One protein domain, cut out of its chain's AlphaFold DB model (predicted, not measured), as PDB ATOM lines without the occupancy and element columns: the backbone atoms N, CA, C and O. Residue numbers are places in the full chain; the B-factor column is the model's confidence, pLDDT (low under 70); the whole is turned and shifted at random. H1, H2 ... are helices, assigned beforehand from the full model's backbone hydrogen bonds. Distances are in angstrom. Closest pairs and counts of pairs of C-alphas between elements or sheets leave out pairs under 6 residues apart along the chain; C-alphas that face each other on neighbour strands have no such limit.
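Overview. This is residues 392 to 468 of the 468 residues of the protein "Hypothetical protein" of Ditylum brightwellii (UniProt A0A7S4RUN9). A long helix, H1, runs the length of a rod, and a shorter helix, H2, folds back beside its later part to make a helical hairpin with one long free arm. Residues 392 to 409 of H1 stick out as that arm. The printed part has 77 residues with two named helices, H1 then H2, and no named strand: all helix. It is extended, with a radius of gyration of the C-alphas of 21.2 A and spans of 74 by 16 by 11 A.

Along the chain. H1 is residues 392 to 437, 68.0 A long, from C-alpha 392 at (36.017, -37.436, -46.364). H2 is residues 444 to 465, 31.6 A long, ending at C-alpha 465 at (-0.513, -25.941, -32.984).

Arrangement. H1 touches H2 with residues 417 to 435 alone; the closest C-alphas, of Lys 428 and Ile 454, are 5.8 A apart. The hairpin's helices run opposite ways at a shallow tilt of 16 degrees. In H1 and H2 every O i to N i+4 pair is within hydrogen-bond range.

Size, cuts and confidence. The C-alphas farthest apart, of Ala 392 and Thr 441, are 74.5 A apart. The printed part has no cut, and the link from H1 to H2 is short, with 6 residues. The model's pLDDT is under 70 at residues 392 to 393 and 395 to 411.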
ATOM      1  N   ALA A 392      37.195 -36.706 -46.834       61.12
ATOM      2  CA  ALA A 392      36.017 -37.436 -46.364       61.12
ATOM      3  C   ALA A 392      35.609 -37.023 -44.938       61.12
ATOM      4  O   ALA A 392      34.429 -36.774 -44.689       61.12
ATOM      5  N   ASN A 393      36.580 -36.868 -44.031       59.19
ATOM      6  CA  ASN A 393      36.319 -36.406 -42.665       59.19
ATOM      7  C   ASN A 393      35.815 -34.957 -42.635       59.19
ATOM      8  O   ASN A 393      34.821 -34.676 -41.975       59.19
ATOM      9  N   MET A 394      36.419 -34.059 -43.421       70.81
ATOM     10  CA  MET A 394      35.963 -32.668 -43.526       70.81
ATOM     11  C   MET A 394      34.524 -32.570 -44.058       70.81
ATOM     12  O   MET A 394      33.740 -31.741 -43.600       70.81
ATOM     13  N   THR A 395      34.152 -33.434 -45.003       59.56
ATOM     14  CA  THR A 395      32.793 -33.453 -45.563       59.56
ATOM     15  C   THR A 395      31.773 -33.986 -44.549       59.56
ATOM     16  O   THR A 395      30.677 -33.436 -44.450       59.56
ATOM     17  N   MET A 396      32.133 -35.000 -43.751       59.31
ATOM     18  CA  MET A 396      31.288 -35.497 -42.654       59.31
ATOM     19  C   MET A 396      31.085 -34.448 -41.556       59.31
ATOM     20  O   MET A 396      29.953 -34.254 -41.118       59.31
ATOM     21  N   ASP A 397      32.132 -33.714 -41.173       62.22
ATOM     22  CA  ASP A 397      32.029 -32.650 -40.168       62.22
ATOM     23  C   ASP A 397      31.107 -31.510 -40.632       62.22
ATOM     24  O   ASP A 397      30.308 -30.998 -39.846       62.22
ATOM     25  N   ILE A 398      31.144 -31.151 -41.923       61.84
ATOM     26  CA  ILE A 398      30.236 -30.150 -42.506       61.84
ATOM     27  C   ILE A 398      28.785 -30.651 -42.500       61.84
ATOM     28  O   ILE A 398      27.883 -29.900 -42.134       61.84
ATOM     29  N   VAL A 399      28.539 -31.911 -42.870       58.91
ATOM     30  CA  VAL A 399      27.182 -32.490 -42.887       58.91
ATOM     31  C   VAL A 399      26.608 -32.609 -41.471       58.91
ATOM     32  O   VAL A 399      25.447 -32.255 -41.261       58.91
ATOM     33  N   CYS A 400      27.413 -33.026 -40.491       57.53
ATOM     34  CA  CYS A 400      27.018 -33.041 -39.081       57.53
ATOM     35  C   CYS A 400      26.714 -31.625 -38.568       57.53
ATOM     36  O   CYS A 400      25.653 -31.408 -37.984       57.53
ATOM     37  N   SER A 401      27.573 -30.648 -38.880       61.12
ATOM     38  CA  SER A 401      27.379 -29.247 -38.476       61.12
ATOM     39  C   SER A 401      26.114 -28.630 -39.084       61.12
ATOM     40  O   SER A 401      25.399 -27.896 -38.408       61.12
ATOM     41  N   LEU A 402      25.790 -28.946 -40.344       53.91
ATOM     42  CA  LEU A 402      24.554 -28.496 -40.999       53.91
ATOM     43  C   LEU A 402      23.306 -29.172 -40.410       53.91
ATOM     44  O   LEU A 402      22.266 -28.525 -40.276       53.91
ATOM     45  N   GLY A 403      23.406 -30.447 -40.025       56.16
ATOM     46  CA  GLY A 403      22.334 -31.167 -39.334       56.16
ATOM     47  C   GLY A 403      22.036 -30.604 -37.941       56.16
ATOM     48  O   GLY A 403      20.874 -30.523 -37.548       56.16
ATOM     49  N   GLU A 404      23.065 -30.174 -37.209       55.62
ATOM     50  CA  GLU A 404      22.919 -29.500 -35.914       55.62
ATOM     51  C   GLU A 404      22.331 -28.093 -36.069       55.62
ATOM     52  O   GLU A 404      21.375 -27.762 -35.367       55.62
ATOM     53  N   LEU A 405      22.800 -27.320 -37.058       52.81
ATOM     54  CA  LEU A 405      22.265 -25.991 -37.382       52.81
ATOM     55  C   LEU A 405      20.762 -26.031 -37.687       52.81
ATOM     56  O   LEU A 405      20.011 -25.186 -37.191       52.81
ATOM     57  N   ASN A 406      20.316 -27.035 -38.446       52.41
ATOM     58  CA  ASN A 406      18.906 -27.184 -38.798       52.41
ATOM     59  C   ASN A 406      18.036 -27.533 -37.574       52.41
ATOM     60  O   ASN A 406      16.961 -26.961 -37.405       52.41
ATOM     61  N   LYS A 407      18.537 -28.373 -36.654       58.25
ATOM     62  CA  LYS A 407      17.847 -28.680 -35.385       58.25
ATOM     63  C   LYS A 407      17.727 -27.454 -34.478       58.25
ATOM     64  O   LYS A 407      16.681 -27.243 -33.864       58.25
ATOM     65  N   THR A 408      18.760 -26.613 -34.402       59.19
ATOM     66  CA  THR A 408      18.684 -25.346 -33.650       59.19
ATOM     67  C   THR A 408      17.715 -24.346 -34.277       59.19
ATOM     68  O   THR A 408      16.985 -23.679 -33.545       59.19
ATOM     69  N   ALA A 409      17.655 -24.264 -35.609       56.69
ATOM     70  CA  ALA A 409      16.712 -23.392 -36.306       56.69
ATOM     71  C   ALA A 409      15.255 -23.835 -36.081       56.69
ATOM     72  O   ALA A 409      14.406 -23.003 -35.769       56.69
ATOM     73  N   GLU A 410      14.982 -25.142 -36.146       64.25
ATOM     74  CA  GLU A 410      13.674 -25.714 -35.806       64.25
ATOM     75  C   GLU A 410      13.295 -25.403 -34.351       64.25
ATOM     76  O   GLU A 410      12.219 -24.868 -34.090       64.25
ATOM     77  N   THR A 411      14.213 -25.619 -33.402       69.06
ATOM     78  CA  THR A 411      13.980 -25.334 -31.973       69.06
ATOM     79  C   THR A 411      13.643 -23.857 -31.723       69.06
ATOM     80  O   THR A 411      12.762 -23.547 -30.920       69.06
ATOM     81  N   TYR A 412      14.289 -22.934 -32.442       71.06
ATOM     82  CA  TYR A 412      14.028 -21.497 -32.324       71.06
ATOM     83  C   TYR A 412      12.659 -21.097 -32.896       71.06
ATOM     84  O   TYR A 412      11.924 -20.322 -32.276       71.06
ATOM     85  N   VAL A 413      12.281 -21.653 -34.052       77.44
ATOM     86  CA  VAL A 413      10.972 -21.397 -34.675       77.44
ATOM     87  C   VAL A 413       9.840 -21.921 -33.788       77.44
ATOM     88  O   VAL A 413       8.882 -21.186 -33.532       77.44
ATOM     89  N   TYR A 414       9.973 -23.136 -33.248       81.75
ATOM     90  CA  TYR A 414       8.991 -23.697 -32.318       81.75
ATOM     91  C   TYR A 414       8.934 -22.920 -30.996       81.75
ATOM     92  O   TYR A 414       7.842 -22.637 -30.506       81.75
ATOM     93  N   GLY A 415      10.078 -22.495 -30.449       80.25
ATOM     94  CA  GLY A 415      10.130 -21.679 -29.231       80.25
ATOM     95  C   GLY A 415       9.390 -20.344 -29.369       80.25
ATOM     96  O   GLY A 415       8.622 -19.963 -28.484       80.25
ATOM     97  N   SER A 416       9.549 -19.664 -30.508       83.38
ATOM     98  CA  SER A 416       8.813 -18.430 -30.812       83.38
ATOM     99  C   SER A 416       7.297 -18.672 -30.918       83.38
ATOM    100  O   SER A 416       6.509 -17.956 -30.297       83.38
ATOM    101  N   MET A 417       6.877 -19.742 -31.611       90.19
ATOM    102  CA  MET A 417       5.456 -20.115 -31.719       90.19
ATOM    103  C   MET A 417       4.821 -20.447 -30.362       90.19
ATOM    104  O   MET A 417       3.676 -20.067 -30.115       90.19
ATOM    105  N   ILE A 418       5.555 -21.105 -29.458       88.44
ATOM    106  CA  ILE A 418       5.081 -21.406 -28.098       88.44
ATOM    107  C   ILE A 418       4.793 -20.113 -27.326       88.44
ATOM    108  O   ILE A 418       3.724 -19.986 -26.723       88.44
ATOM    109  N   MET A 419       5.693 -19.124 -27.384       85.44
ATOM    110  CA  MET A 419       5.481 -17.836 -26.710       85.44
ATOM    111  C   MET A 419       4.257 -17.084 -27.257       85.44
ATOM    112  O   MET A 419       3.482 -16.511 -26.481       85.44
ATOM    113  N   ASP A 420       4.041 -17.115 -28.574       92.38
ATOM    114  CA  ASP A 420       2.864 -16.505 -29.199       92.38
ATOM    115  C   ASP A 420       1.558 -17.212 -28.791       92.38
ATOM    116  O   ASP A 420       0.562 -16.545 -28.481       92.38
ATOM    117  N   ILE A 421       1.561 -18.548 -28.694       93.06
ATOM    118  CA  ILE A 421       0.426 -19.326 -28.172       93.06
ATOM    119  C   ILE A 421       0.120 -18.933 -26.719       93.06
ATOM    120  O   ILE A 421      -1.043 -18.704 -26.374       93.06
ATOM    121  N   GLU A 422       1.129 -18.812 -25.853       90.19
ATOM    122  CA  GLU A 422       0.926 -18.413 -24.453       90.19
ATOM    123  C   GLU A 422       0.352 -17.001 -24.317       90.19
ATOM    124  O   GLU A 422      -0.537 -16.760 -23.491       90.19
ATOM    125  N   LYS A 423       0.821 -16.063 -25.145       92.25
ATOM    126  CA  LYS A 423       0.298 -14.694 -25.187       92.25
ATOM    127  C   LYS A 423      -1.184 -14.679 -25.557       92.25
ATOM    128  O   LYS A 423      -1.979 -14.033 -24.871       92.25
ATOM    129  N   LEU A 424      -1.572 -15.443 -26.578       95.81
ATOM    130  CA  LEU A 424      -2.969 -15.596 -26.985       95.81
ATOM    131  C   LEU A 424      -3.827 -16.268 -25.901       95.81
ATOM    132  O   LEU A 424      -4.956 -15.839 -25.652       95.81
ATOM    133  N   ARG A 425      -3.298 -17.279 -25.199       95.88
ATOM    134  CA  ARG A 425      -3.991 -17.920 -24.065       95.88
ATOM    135  C   ARG A 425      -4.251 -16.928 -22.925       95.88
ATOM    136  O   ARG A 425      -5.348 -16.930 -22.366       95.88
ATOM    137  N   LYS A 426      -3.293 -16.044 -22.621       91.69
ATOM    138  CA  LYS A 426      -3.462 -14.965 -21.629       91.69
ATOM    139  C   LYS A 426      -4.521 -13.947 -22.064       91.69
ATOM    140  O   LYS A 426      -5.383 -13.610 -21.256       91.69
ATOM    141  N   GLU A 427      -4.508 -13.504 -23.324       96.75
ATOM    142  CA  GLU A 427      -5.531 -12.594 -23.875       96.75
ATOM    143  C   GLU A 427      -6.936 -13.209 -23.767       96.75
ATOM    144  O   GLU A 427      -7.845 -12.599 -23.202       96.75
ATOM    145  N   LYS A 428      -7.096 -14.465 -24.206       97.38
ATOM    146  CA  LYS A 428      -8.352 -15.219 -24.076       97.38
ATOM    147  C   LYS A 428      -8.828 -15.294 -22.624       97.38
ATOM    148  O   LYS A 428     -10.016 -15.117 -22.364       97.38
ATOM    149  N   PHE A 429      -7.926 -15.561 -21.680       93.88
ATOM    150  CA  PHE A 429      -8.272 -15.652 -20.262       93.88
ATOM    151  C   PHE A 429      -8.823 -14.329 -19.709       93.88
ATOM    152  O   PHE A 429      -9.812 -14.341 -18.974       93.88
ATOM    153  N   VAL A 430      -8.232 -13.191 -20.090       94.69
ATOM    154  CA  VAL A 430      -8.715 -11.859 -19.690       94.69
ATOM    155  C   VAL A 430     -10.125 -11.605 -20.226       94.69
ATOM    156  O   VAL A 430     -11.002 -11.242 -19.444       94.69
ATOM    157  N   LEU A 431     -10.366 -11.885 -21.512       95.25
ATOM    158  CA  LEU A 431     -11.683 -11.706 -22.136       95.25
ATOM    159  C   LEU A 431     -12.760 -12.576 -21.474       95.25
ATOM    160  O   LEU A 431     -13.848 -12.096 -21.166       95.25
ATOM    161  N   ILE A 432     -12.451 -13.846 -21.186       96.00
ATOM    162  CA  ILE A 432     -13.377 -14.740 -20.472       96.00
ATOM    163  C   ILE A 432     -13.698 -14.183 -19.082       96.00
ATOM    164  O   ILE A 432     -14.859 -14.173 -18.674       96.00
ATOM    165  N   LYS A 433     -12.685 -13.703 -18.351       94.88
ATOM    166  CA  LYS A 433     -12.874 -13.141 -17.010       94.88
ATOM    167  C   LYS A 433     -13.780 -11.909 -17.032       94.88
ATOM    168  O   LYS A 433     -14.594 -11.752 -16.127       94.88
ATOM    169  N   GLU A 434     -13.665 -11.069 -18.055       95.00
ATOM    170  CA  GLU A 434     -14.491  -9.873 -18.237       95.00
ATOM    171  C   GLU A 434     -15.954 -10.225 -18.554       95.00
ATOM    172  O   GLU A 434     -16.861  -9.738 -17.881       95.00
ATOM    173  N   ILE A 435     -16.189 -11.181 -19.465       95.44
ATOM    174  CA  ILE A 435     -17.539 -11.696 -19.763       95.44
ATOM    175  C   ILE A 435     -18.199 -12.304 -18.516       95.44
ATOM    176  O   ILE A 435     -19.397 -12.117 -18.294       95.44
ATOM    177  N   VAL A 436     -17.438 -13.055 -17.712       95.31
ATOM    178  CA  VAL A 436     -17.951 -13.698 -16.492       95.31
ATOM    179  C   VAL A 436     -18.274 -12.666 -15.414       95.31
ATOM    180  O   VAL A 436     -19.294 -12.800 -14.742       95.31
ATOM    181  N   LYS A 437     -17.428 -11.642 -15.252       94.00
ATOM    182  CA  LYS A 437     -17.595 -10.606 -14.228       94.00
ATOM    183  C   LYS A 437     -18.870  -9.788 -14.438       94.00
ATOM    184  O   LYS A 437     -19.586  -9.546 -13.474       94.00
ATOM    185  N   ASP A 438     -19.161  -9.419 -15.683       93.94
ATOM    186  CA  ASP A 438     -20.245  -8.489 -16.021       93.94
ATOM    187  C   ASP A 438     -21.384  -9.181 -16.790       93.94
ATOM    188  O   ASP A 438     -22.068  -8.586 -17.622       93.94
ATOM    189  N   LYS A 439     -21.607 -10.476 -16.524       91.50
ATOM    190  CA  LYS A 439     -22.509 -11.324 -17.318       91.50
ATOM    191  C   LYS A 439     -23.936 -10.764 -17.448       91.50
ATOM    192  O   LYS A 439     -24.552 -10.918 -18.503       91.50
ATOM    193  N   ASP A 440     -24.456 -10.121 -16.412       92.31
ATOM    194  CA  ASP A 440     -25.846  -9.644 -16.391       92.31
ATOM    195  C   ASP A 440     -25.983  -8.162 -16.775       92.31
ATOM    196  O   ASP A 440     -27.082  -7.689 -17.058       92.31
ATOM    197  N   THR A 441     -24.870  -7.426 -16.814       95.75
ATOM    198  CA  THR A 441     -24.827  -5.974 -17.052       95.75
ATOM    199  C   THR A 441     -24.213  -5.603 -18.402       95.75
ATOM    200  O   THR A 441     -24.383  -4.474 -18.863       95.75
ATOM    201  N   MET A 442     -23.517  -6.535 -19.054       95.31
ATOM    202  CA  MET A 442     -22.828  -6.309 -20.321       95.31
ATOM    203  C   MET A 442     -23.819  -6.190 -21.497       95.31
ATOM    204  O   MET A 442     -24.616  -7.109 -21.720       95.31
ATOM    205  N   PRO A 443     -23.760  -5.103 -22.296       97.50
ATOM    206  CA  PRO A 443     -24.562  -4.970 -23.506       97.50
ATOM    207  C   PRO A 443     -24.345  -6.147 -24.459       97.50
ATOM    208  O   PRO A 443     -23.212  -6.574 -24.689       97.50
ATOM    209  N   ARG A 444     -25.435  -6.649 -25.048       96.38
ATOM    210  CA  ARG A 444     -25.413  -7.832 -25.920       96.38
ATOM    211  C   ARG A 444     -24.408  -7.707 -27.070       96.38
ATOM    212  O   ARG A 444     -23.647  -8.637 -27.298       96.38
ATOM    213  N   GLU A 445     -24.371  -6.557 -27.736       96.25
ATOM    214  CA  GLU A 445     -23.445  -6.294 -28.848       96.25
ATOM    215  C   GLU A 445     -21.976  -6.398 -28.413       96.25
ATOM    216  O   GLU A 445     -21.145  -6.955 -29.123       96.25
ATOM    217  N   TYR A 446     -21.651  -5.921 -27.208       95.31
ATOM    218  CA  TYR A 446     -20.291  -5.981 -26.676       95.31
ATOM    219  C   TYR A 446     -19.878  -7.412 -26.310       95.31
ATOM    220  O   TYR A 446     -18.760  -7.829 -26.617       95.31
ATOM    221  N   ARG A 447     -20.804  -8.198 -25.738       96.25
ATOM    222  CA  ARG A 447     -20.594  -9.637 -25.520       96.25
ATOM    223  C   ARG A 447     -20.316 -10.359 -26.839       96.25
ATOM    224  O   ARG A 447     -19.361 -11.127 -26.904       96.25
ATOM    225  N   GLU A 448     -21.116 -10.107 -27.875       96.69
ATOM    226  CA  GLU A 448     -20.957 -10.752 -29.185       96.69
ATOM    227  C   GLU A 448     -19.581 -10.433 -29.812       96.69
ATOM    228  O   GLU A 448     -18.937 -11.327 -30.365       96.69
ATOM    229  N   ILE A 449     -19.067  -9.207 -29.644       96.69
ATOM    230  CA  ILE A 449     -17.710  -8.825 -30.079       96.69
ATOM    231  C   ILE A 449     -16.631  -9.609 -29.316       96.69
ATOM    232  O   ILE A 449     -15.705 -10.146 -29.932       96.69
ATOM    233  N   MET A 450     -16.730  -9.697 -27.986       96.38
ATOM    234  CA  MET A 450     -15.745 -10.424 -27.176       96.38
ATOM    235  C   MET A 450     -15.750 -11.928 -27.461       96.38
ATOM    236  O   MET A 450     -14.688 -12.538 -27.583       96.38
ATOM    237  N   GLU A 451     -16.930 -12.534 -27.604       96.88
ATOM    238  CA  GLU A 451     -17.071 -13.943 -27.983       96.88
ATOM    239  C   GLU A 451     -16.505 -14.202 -29.389       96.88
ATOM    240  O   GLU A 451     -15.796 -15.191 -29.595       96.88
ATOM    241  N   GLY A 452     -16.730 -13.276 -30.330       97.19
ATOM    242  CA  GLY A 452     -16.097 -13.285 -31.648       97.19
ATOM    243  C   GLY A 452     -14.570 -13.274 -31.559       97.19
ATOM    244  O   GLY A 452     -13.908 -14.124 -32.158       97.19
ATOM    245  N   ARG A 453     -13.999 -12.392 -30.731       97.50
ATOM    246  CA  ARG A 453     -12.547 -12.318 -30.513       97.50
ATOM    247  C   ARG A 453     -11.978 -13.588 -29.874       97.50
ATOM    248  O   ARG A 453     -10.927 -14.068 -30.292       97.50
ATOM    249  N   ILE A 454     -12.675 -14.175 -28.899       97.38
ATOM    250  CA  ILE A 454     -12.278 -15.456 -28.287       97.38
ATOM    251  C   ILE A 454     -12.230 -16.569 -29.342       97.38
ATOM    252  O   ILE A 454     -11.312 -17.394 -29.323       97.38
ATOM    253  N   LYS A 455     -13.189 -16.590 -30.275       97.62
ATOM    254  CA  LYS A 455     -13.197 -17.546 -31.387       97.62
ATOM    255  C   LYS A 455     -11.987 -17.356 -32.309       97.62
ATOM    256  O   LYS A 455     -11.288 -18.328 -32.569       97.62
ATOM    257  N   GLU A 456     -11.677 -16.123 -32.715       97.44
ATOM    258  CA  GLU A 456     -10.486 -15.817 -33.530       97.44
ATOM    259  C   GLU A 456      -9.174 -16.260 -32.865       97.44
ATOM    260  O   GLU A 456      -8.263 -16.764 -33.535       97.44
ATOM    261  N   ILE A 457      -9.074 -16.077 -31.544       97.06
ATOM    262  CA  ILE A 457      -7.917 -16.513 -30.758       97.06
ATOM    263  C   ILE A 457      -7.798 -18.042 -30.785       97.06
ATOM    264  O   ILE A 457      -6.712 -18.554 -31.049       97.06
ATOM    265  N   ASN A 458      -8.896 -18.774 -30.565       97.44
ATOM    266  CA  ASN A 458      -8.889 -20.239 -30.631       97.44
ATOM    267  C   ASN A 458      -8.471 -20.745 -32.018       97.44
ATOM    268  O   ASN A 458      -7.624 -21.629 -32.107       97.44
ATOM    269  N   ASP A 459      -9.003 -20.149 -33.088       97.31
ATOM    270  CA  ASP A 459      -8.650 -20.521 -34.463       97.31
ATOM    271  C   ASP A 459      -7.165 -20.250 -34.756       97.31
ATOM    272  O   ASP A 459      -6.512 -20.998 -35.484       97.31
ATOM    273  N   SER A 460      -6.605 -19.180 -34.186       96.50
ATOM    274  CA  SER A 460      -5.187 -18.838 -34.338       96.50
ATOM    275  C   SER A 460      -4.274 -19.792 -33.575       96.50
ATOM    276  O   SER A 460      -3.271 -20.227 -34.136       96.50
ATOM    277  N   ILE A 461      -4.645 -20.165 -32.346       96.50
ATOM    278  CA  ILE A 461      -3.936 -21.184 -31.563       96.50
ATOM    279  C   ILE A 461      -3.949 -22.517 -32.317       96.50
ATOM    280  O   ILE A 461      -2.881 -23.063 -32.564       96.50
ATOM    281  N   ALA A 462      -5.110 -22.981 -32.790       96.62
ATOM    282  CA  ALA A 462      -5.221 -24.242 -33.527       96.62
ATOM    283  C   ALA A 462      -4.381 -24.256 -34.819       96.62
ATOM    284  O   ALA A 462      -3.752 -25.260 -35.151       96.62
ATOM    285  N   ARG A 463      -4.317 -23.131 -35.549       97.38
ATOM    286  CA  ARG A 463      -3.447 -23.000 -36.731       97.38
ATOM    287  C   ARG A 463      -1.961 -23.061 -36.389       97.38
ATOM    288  O   ARG A 463      -1.197 -23.560 -37.209       97.38
ATOM    289  N   MET A 464      -1.544 -22.506 -35.252       95.94
ATOM    290  CA  MET A 464      -0.147 -22.571 -34.812       95.94
ATOM    291  C   MET A 464       0.194 -23.968 -34.301       95.94
ATOM    292  O   MET A 464       1.177 -24.533 -34.755       95.94
ATOM    293  N   GLU A 465      -0.668 -24.568 -33.480       94.19
ATOM    294  CA  GLU A 465      -0.513 -25.941 -32.984       94.19
ATOM    295  C   GLU A 465      -0.500 -26.981 -34.117       94.19
ATOM    296  O   GLU A 465       0.152 -28.001 -33.981       94.19
ATOM    297  N   SER A 466      -1.166 -26.729 -35.253       94.94
ATOM    298  CA  SER A 466      -1.097 -27.608 -36.434       94.94
ATOM    299  C   SER A 466       0.163 -27.417 -37.290       94.94
ATOM    300  O   SER A 466       0.436 -28.259 -38.146       94.94
ATOM    301  N   LYS A 467       0.857 -26.279 -37.161       91.75
ATOM    302  CA  LYS A 467       2.150 -26.021 -37.822       91.75
ATOM    303  C   LYS A 467       3.327 -26.488 -36.969       91.75
ATOM    304  O   LYS A 467       4.414 -26.662 -37.518       91.75
ATOM    305  N   MET A 468       3.095 -26.601 -35.662       87.62
ATOM    306  CA  MET A 468       3.980 -27.258 -34.714       87.62
ATOM    307  C   MET A 468       4.014 -28.756 -34.988       87.62
ATOM    308  O   MET A 468       5.140 -29.281 -35.112       87.62
TER     309      MET A 468